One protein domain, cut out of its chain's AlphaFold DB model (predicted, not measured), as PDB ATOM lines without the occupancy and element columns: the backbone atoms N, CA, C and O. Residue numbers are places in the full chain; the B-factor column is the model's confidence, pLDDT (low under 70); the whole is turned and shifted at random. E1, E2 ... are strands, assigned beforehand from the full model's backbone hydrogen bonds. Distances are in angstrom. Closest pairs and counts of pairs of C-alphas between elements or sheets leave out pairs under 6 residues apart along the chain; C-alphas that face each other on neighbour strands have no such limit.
ATOM      1  N   ILE A  27     279.607 150.282 215.114       77.50
ATOM      2  CA  ILE A  27     280.347 149.174 215.729       77.50
ATOM      3  C   ILE A  27     281.815 149.592 215.860       77.50
ATOM      4  O   ILE A  27     282.431 150.036 214.895       77.50
ATOM      5  N   TYR A  28     282.407 149.375 217.033       76.81
ATOM      6  CA  TYR A  28     283.816 149.673 217.295       76.81
ATOM      7  C   TYR A  28     284.624 148.379 217.445       76.81
ATOM      8  O   TYR A  28     284.360 147.578 218.341       76.81
ATOM      9  N   LYS A  29     285.628 148.164 216.585       74.00
ATOM     10  CA  LYS A  29     286.562 147.020 216.661       74.00
ATOM     11  C   LYS A  29     287.927 147.504 217.166       74.00
ATOM     12  O   LYS A  29     288.561 148.338 216.529       74.00
ATOM     13  N   ARG A  30     288.382 147.026 218.328       68.88
ATOM     14  CA  ARG A  30     289.614 147.501 218.997       68.88
ATOM     15  C   ARG A  30     290.864 146.872 218.345       68.88
ATOM     16  O   ARG A  30     290.875 145.662 218.145       68.88
ATOM     17  N   LEU A  31     291.882 147.672 217.995       56.09
ATOM     18  CA  LEU A  31     292.989 147.229 217.120       56.09
ATOM     19  C   LEU A  31     294.286 146.805 217.837       56.09
ATOM     20  O   LEU A  31     295.070 146.101 217.214       56.09
ATOM     21  N   ASN A  32     294.532 147.168 219.107       54.31
ATOM     22  CA  ASN A  32     295.672 146.660 219.898       54.31
ATOM     23  C   ASN A  32     295.552 146.998 221.403       54.31
ATOM     24  O   ASN A  32     295.366 148.166 221.725       54.31
ATOM     25  N   MET A  33     295.718 145.994 222.287       48.47
ATOM     26  CA  MET A  33     296.195 146.013 223.701       48.47
ATOM     27  C   MET A  33     295.439 145.067 224.659       48.47
ATOM     28  O   MET A  33     294.305 144.662 224.430       48.47
ATOM     29  N   SER A  34     296.147 144.718 225.738       50.25
ATOM     30  CA  SER A  34     296.001 143.576 226.648       50.25
ATOM     31  C   SER A  34     295.007 143.717 227.819       50.25
ATOM     32  O   SER A  34     294.968 142.815 228.651       50.25
ATOM     33  N   ASP A  35     294.208 144.788 227.909       56.00
ATOM     34  CA  ASP A  35     293.210 144.960 228.986       56.00
ATOM     35  C   ASP A  35     291.907 145.638 228.474       56.00
ATOM     36  O   ASP A  35     291.970 146.724 227.884       56.00
ATOM     37  N   PRO A  36     290.713 145.024 228.633       56.53
ATOM     38  CA  PRO A  36     289.455 145.514 228.055       56.53
ATOM     39  C   PRO A  36     288.930 146.850 228.617       56.53
ATOM     40  O   PRO A  36     288.133 147.499 227.937       56.53
ATOM     41  N   ASN A  37     289.413 147.341 229.762       58.56
ATOM     42  CA  ASN A  37     288.736 148.422 230.501       58.56
ATOM     43  C   ASN A  37     289.464 149.785 230.546       58.56
ATOM     44  O   ASN A  37     289.100 150.640 231.350       58.56
ATOM     45  N   ILE A  38     290.489 150.015 229.716       66.31
ATOM     46  CA  ILE A  38     291.324 151.232 229.773       66.31
ATOM     47  C   ILE A  38     291.235 152.023 228.451       66.31
ATOM     48  O   ILE A  38     291.500 151.465 227.389       66.31
ATOM     49  N   PHE A  39     290.883 153.320 228.518       74.88
ATOM     50  CA  PHE A  39     290.613 154.217 227.373       74.88
ATOM     51  C   PHE A  39     291.502 155.477 227.384       74.88
ATOM     52  O   PHE A  39     291.029 156.611 227.323       74.88
ATOM     53  N   ASN A  40     292.814 155.284 227.500       78.62
ATOM     54  CA  ASN A  40     293.768 156.386 227.659       78.62
ATOM     55  C   ASN A  40     294.238 156.970 226.319       78.62
ATOM     56  O   ASN A  40     294.122 156.317 225.276       78.62
ATOM     57  N   TYR A  41     294.825 158.168 226.362       72.12
ATOM     58  CA  TYR A  41     295.484 158.831 225.235       72.12
ATOM     59  C   TYR A  41     296.371 157.858 224.437       72.12
ATOM     60  O   TYR A  41     297.235 157.187 225.001       72.12
ATOM     61  N   GLY A  42     296.112 157.753 223.128       66.62
ATOM     62  CA  GLY A  42     296.736 156.768 222.228       66.62
ATOM     63  C   GLY A  42     295.893 155.519 221.924       66.62
ATOM     64  O   GLY A  42     296.217 154.785 220.989       66.62
ATOM     65  N   SER A  43     294.787 155.293 222.643       77.88
ATOM     66  CA  SER A  43     293.825 154.220 222.335       77.88
ATOM     67  C   SER A  43     293.159 154.448 220.976       77.88
ATOM     68  O   SER A  43     292.798 155.580 220.640       77.88
ATOM     69  N   ASN A  44     292.969 153.372 220.204       80.69
ATOM     70  CA  ASN A  44     292.377 153.435 218.871       80.69
ATOM     71  C   ASN A  44     291.343 152.327 218.600       80.69
ATOM     72  O   ASN A  44     291.474 151.174 219.025       80.69
ATOM     73  N   PHE A  45     290.291 152.705 217.873       80.75
ATOM     74  CA  PHE A  45     289.192 151.833 217.472       80.75
ATOM     75  C   PHE A  45     288.938 151.958 215.980       80.75
ATOM     76  O   PHE A  45     288.858 153.064 215.453       80.75
ATOM     77  N   MET A  46     288.741 150.836 215.305       78.44
ATOM     78  CA  MET A  46     288.217 150.826 213.948       78.44
ATOM     79  C   MET A  46     286.704 151.060 213.990       78.44
ATOM     80  O   MET A  46     285.981 150.314 214.656       78.44
ATOM     81  N   PHE A  47     286.249 152.100 213.296       82.19
ATOM     82  CA  PHE A  47     284.845 152.450 213.112       82.19
ATOM     83  C   PHE A  47     284.234 151.615 211.985       82.19
ATOM     84  O   PHE A  47     284.749 151.580 210.865       82.19
ATOM     85  N   ASP A  48     283.124 150.960 212.290       79.19
ATOM     86  CA  ASP A  48     282.333 150.145 211.376       79.19
ATOM     87  C   ASP A  48     280.840 150.384 211.668       79.19
ATOM     88  O   ASP A  48     280.502 151.056 212.644       79.19
ATOM     89  N   CYS A  49     279.929 149.860 210.852       75.88
ATOM     90  CA  CYS A  49     278.487 150.049 211.046       75.88
ATOM     91  C   CYS A  49     277.746 148.713 211.140       75.88
ATOM     92  O   CYS A  49     278.117 147.720 210.514       75.88
ATOM     93  N   GLN A  50     276.675 148.681 211.933       66.12
ATOM     94  CA  GLN A  50     275.728 147.575 211.939       66.12
ATOM     95  C   GLN A  50     275.077 147.482 210.564       66.12
ATOM     96  O   GLN A  50     274.625 148.483 210.010       66.12
ATOM     97  N   LEU A  51     275.011 146.270 210.012       51.28
ATOM     98  CA  LEU A  51     274.244 146.031 208.795       51.28
ATOM     99  C   LEU A  51     272.794 146.486 209.041       51.28
ATOM    100  O   LEU A  51     272.242 146.147 210.089       51.28
ATOM    101  N   PRO A  52     272.184 147.265 208.127       51.97
ATOM    102  CA  PRO A  52     272.553 147.510 206.727       51.97
ATOM    103  C   PRO A  52     273.241 148.863 206.445       51.97
ATOM    104  O   PRO A  52     273.303 149.279 205.288       51.97
ATOM    105  N   TYR A  53     273.746 149.551 207.465       65.12
ATOM    106  CA  TYR A  53     274.369 150.869 207.334       65.12
ATOM    107  C   TYR A  53     275.816 150.779 206.839       65.12
ATOM    108  O   TYR A  53     276.513 149.794 207.097       65.12
ATOM    109  N   ILE A  54     276.278 151.813 206.136       67.25
ATOM    110  CA  ILE A  54     277.654 151.905 205.631       67.25
ATOM    111  C   ILE A  54     278.392 153.008 206.392       67.25
ATOM    112  O   ILE A  54     277.835 154.069 206.668       67.25
ATOM    113  N   ALA A  55     279.653 152.747 206.739       70.94
ATOM    114  CA  ALA A  55     280.533 153.734 207.351       70.94
ATOM    115  C   ALA A  55     280.969 154.787 206.317       70.94
ATOM    116  O   ALA A  55     281.825 154.507 205.461       70.94
ATOM    117  N   THR A  56     280.400 155.988 206.430       70.94
ATOM    118  CA  THR A  56     280.685 157.161 205.594       70.94
ATOM    119  C   THR A  56     281.480 158.198 206.396       70.94
ATOM    120  O   THR A  56     281.388 158.269 207.620       70.94
ATOM    121  N   GLY A  57     282.298 159.004 205.713       76.06
ATOM    122  CA  GLY A  57     283.174 159.999 206.339       76.06
ATOM    123  C   GLY A  57     284.569 159.474 206.693       76.06
ATOM    124  O   GLY A  57     284.938 158.347 206.355       76.06
ATOM    125  N   LYS A  58     285.375 160.335 207.324       77.88
ATOM    126  CA  LYS A  58     286.767 160.076 207.732       77.88
ATOM    127  C   LYS A  58     287.056 160.767 209.067       77.88
ATOM    128  O   LYS A  58     286.473 161.819 209.341       77.88
ATOM    129  N   SER A  59     287.951 160.182 209.864       82.00
ATOM    130  CA  SER A  59     288.549 160.844 211.030       82.00
ATOM    131  C   SER A  59     289.350 162.075 210.586       82.00
ATOM    132  O   SER A  59     289.639 162.231 209.392       82.00
ATOM    133  N   SER A  60     289.797 162.916 211.522       80.31
ATOM    134  CA  SER A  60     290.688 164.044 211.192       80.31
ATOM    135  C   SER A  60     292.026 163.591 210.579       80.31
ATOM    136  O   SER A  60     292.718 164.381 209.945       80.31
ATOM    137  N   SER A  61     292.374 162.304 210.708       77.00
ATOM    138  CA  SER A  61     293.548 161.670 210.085       77.00
ATOM    139  C   SER A  61     293.260 161.015 208.722       77.00
ATOM    140  O   SER A  61     294.137 160.371 208.148       77.00
ATOM    141  N   GLY A  62     292.039 161.139 208.191       75.38
ATOM    142  CA  GLY A  62     291.684 160.657 206.853       75.38
ATOM    143  C   GLY A  62     291.367 159.159 206.744       75.38
ATOM    144  O   GLY A  62     291.212 158.657 205.626       75.38
ATOM    145  N   ASP A  63     291.242 158.448 207.866       80.00
ATOM    146  CA  ASP A  63     290.988 157.004 207.927       80.00
ATOM    147  C   ASP A  63     289.711 156.653 208.720       80.00
ATOM    148  O   ASP A  63     288.956 157.530 209.141       80.00
ATOM    149  N   ARG A  64     289.438 155.351 208.899       79.81
ATOM    150  CA  ARG A  64     288.299 154.830 209.685       79.81
ATOM    151  C   ARG A  64     288.666 154.520 211.139       79.81
ATOM    152  O   ARG A  64     288.002 153.711 211.783       79.81
ATOM    153  N   THR A  65     289.733 155.119 211.654       81.81
ATOM    154  CA  THR A  65     290.225 154.834 213.001       81.81
ATOM    155  C   THR A  65     289.930 156.016 213.918       81.81
ATOM    156  O   THR A  65     290.444 157.112 213.709       81.81
ATOM    157  N   VAL A  66     289.129 155.791 214.956       82.38
ATOM    158  CA  VAL A  66     288.822 156.778 215.999       82.38
ATOM    159  C   VAL A  66     289.913 156.708 217.062       82.38
ATOM    160  O   VAL A  66     290.263 155.613 217.516       82.38
ATOM    161  N   ARG A  67     290.475 157.857 217.448       86.00
ATOM    162  CA  ARG A  67     291.622 157.955 218.370       86.00
ATOM    163  C   ARG A  67     291.294 158.845 219.565       86.00
ATOM    164  O   ARG A  67     290.641 159.869 219.397       86.00
ATOM    165  N   CYS A  68     291.766 158.459 220.749       82.81
ATOM    166  CA  CYS A  68     291.670 159.278 221.959       82.81
ATOM    167  C   CYS A  68     292.711 160.407 221.900       82.81
ATOM    168  O   CYS A  68     293.913 160.128 221.807       82.81
ATOM    169  N   GLN A  69     292.249 161.658 221.905       79.50
ATOM    170  CA  GLN A  69     293.051 162.872 221.750       79.50
ATOM    171  C   GLN A  69     293.587 163.405 223.088       79.50
ATOM    172  O   GLN A  69     293.182 162.980 224.170       79.50
ATOM    173  N   ALA A  70     294.557 164.324 223.008       75.88
ATOM    174  CA  ALA A  70     295.277 164.855 224.169       75.88
ATOM    175  C   ALA A  70     294.402 165.753 225.062       75.88
ATOM    176  O   ALA A  70     294.804 166.088 226.171       75.88
ATOM    177  N   ASP A  71     293.218 166.136 224.587       78.44
ATOM    178  CA  ASP A  71     292.211 166.910 225.313       78.44
ATOM    179  C   ASP A  71     291.166 166.029 226.028       78.44
ATOM    180  O   ASP A  71     290.273 166.551 226.692       78.44
ATOM    181  N   GLY A  72     291.276 164.698 225.920       73.75
ATOM    182  CA  GLY A  72     290.328 163.752 226.511       73.75
ATOM    183  C   GLY A  72     289.085 163.485 225.660       73.75
ATOM    184  O   GLY A  72     288.124 162.912 226.175       73.75
ATOM    185  N   THR A  73     289.078 163.864 224.377       80.44
ATOM    186  CA  THR A  73     287.969 163.590 223.448       80.44
ATOM    187  C   THR A  73     288.322 162.539 222.387       80.44
ATOM    188  O   THR A  73     289.482 162.196 222.160       80.44
ATOM    189  N   TRP A  74     287.299 161.973 221.743       83.00
ATOM    190  CA  TRP A  74     287.453 161.003 220.656       83.00
ATOM    191  C   TRP A  74     287.385 161.693 219.287       83.00
ATOM    192  O   TRP A  74     286.408 162.376 218.980       83.00
ATOM    193  N   ASP A  75     288.386 161.454 218.436       85.06
ATOM    194  CA  ASP A  75     288.443 161.990 217.069       85.06
ATOM    195  C   ASP A  75     287.568 161.188 216.098       85.06
ATOM    196  O   ASP A  75     288.018 160.213 215.486       85.06
ATOM    197  N   PHE A  76     286.313 161.600 215.946       77.88
ATOM    198  CA  PHE A  76     285.410 161.024 214.949       77.88
ATOM    199  C   PHE A  76     285.505 161.704 213.578       77.88
ATOM    200  O   PHE A  76     285.074 161.115 212.587       77.88
ATOM    201  N   GLY A  77     286.055 162.920 213.486       82.62
ATOM    202  CA  GLY A  77     285.930 163.750 212.286       82.62
ATOM    203  C   GLY A  77     284.475 163.809 211.795       82.62
ATOM    204  O   GLY A  77     283.578 164.170 212.554       82.62
ATOM    205  N   ASN A  78     284.244 163.372 210.550       77.56
ATOM    206  CA  ASN A  78     282.911 163.264 209.934       77.56
ATOM    207  C   ASN A  78     282.395 161.812 209.834       77.56
ATOM    208  O   ASN A  78     281.504 161.534 209.025       77.56
ATOM    209  N   LEU A  79     282.966 160.866 210.589       77.44
ATOM    210  CA  LEU A  79     282.548 159.459 210.570       77.44
ATOM    211  C   LEU A  79     281.113 159.301 211.091       77.44
ATOM    212  O   LEU A  79     280.815 159.627 212.240       77.44
ATOM    213  N   HIS A  80     280.231 158.757 210.255       80.44
ATOM    214  CA  HIS A  80     278.852 158.431 210.608       80.44
ATOM    215  C   HIS A  80     278.354 157.204 209.829       80.44
ATOM    216  O   HIS A  80     278.917 156.818 208.804       80.44
ATOM    217  N   CYS A  81     277.303 156.564 210.343       71.62
ATOM    218  CA  CYS A  81     276.634 155.463 209.660       71.62
ATOM    219  C   CYS A  81     275.483 156.013 208.818       71.62
ATOM    220  O   CYS A  81     274.508 156.533 209.365       71.62
ATOM    221  N   GLU A  82     275.601 155.896 207.500       63.09
ATOM    222  CA  GLU A  82     274.593 156.361 206.549       63.09
ATOM    223  C   GLU A  82     273.768 155.176 206.030       63.09
ATOM    224  O   GLU A  82     274.273 154.060 205.847       63.09
ATOM    225  N   GLY A  83     272.462 155.391 205.864       56.78
ATOM    226  CA  GLY A  83     271.570 154.392 205.284       56.78
ATOM    227  C   GLY A  83     271.773 154.313 203.774       56.78
ATOM    228  O   GLY A  83     272.025 155.324 203.128       56.78
ATOM    229  N   VAL A  84     271.642 153.121 203.191       58.22
ATOM    230  CA  VAL A  84     271.638 152.989 201.728       58.22
ATOM    231  C   VAL A  84     270.314 153.545 201.205       58.22
ATOM    232  O   VAL A  84     269.272 152.896 201.336       58.22
TER     233      VAL A  84
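What this domain is: This is residues 27 to 84 of the 1124 residues of an uncharacterized protein of Soboliphyme baturini (UniProt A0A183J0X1). Little of this elongated domain is regular: a small antiparallel sheet, order E1, E2, E4, has a second antiparallel pair, E3 and E5, beyond the end of E2, and loops make the rest. The printed part has 58 residues, no named helix and five strands, E1 to E5, holding 20 residues, all strand. It is only just compact, close to loose, with a radius of gyration of the C-alphas of 11.9 A, and spans 35 by 22 by 14 A.

Where its parts are: Find C-alpha 27 at (280.347, 149.174, 215.729), where E1, residues 27 to 30, begins. Then come E2, residues 44 to 49, 16.3 A long; E3, 54 to 56; E4, 65 to 68; and E5, 80 to 82, ending at (274.593, 156.361, 206.549).

How they stand to each other: E1 and inner strand E2 form a hairpin, N 29 and O 46 being 2.9 A apart. Across E2 and E4, N 45 and O 66 are 2.9 A apart; across E3 and E5, N 56 and O 80, 2.9 A. The closest C-alphas of E2 and E3, Cys 49 and Ala 55, are 5.6 A apart.

The domain as a whole: The farthest C-alphas, Ser 34 and Val 84, are 36.1 A apart. The printed part has no cut; links E1 to E2 and E4 to E5 are long. pLDDT is under 70 at 18 residues, among them 30 to 38.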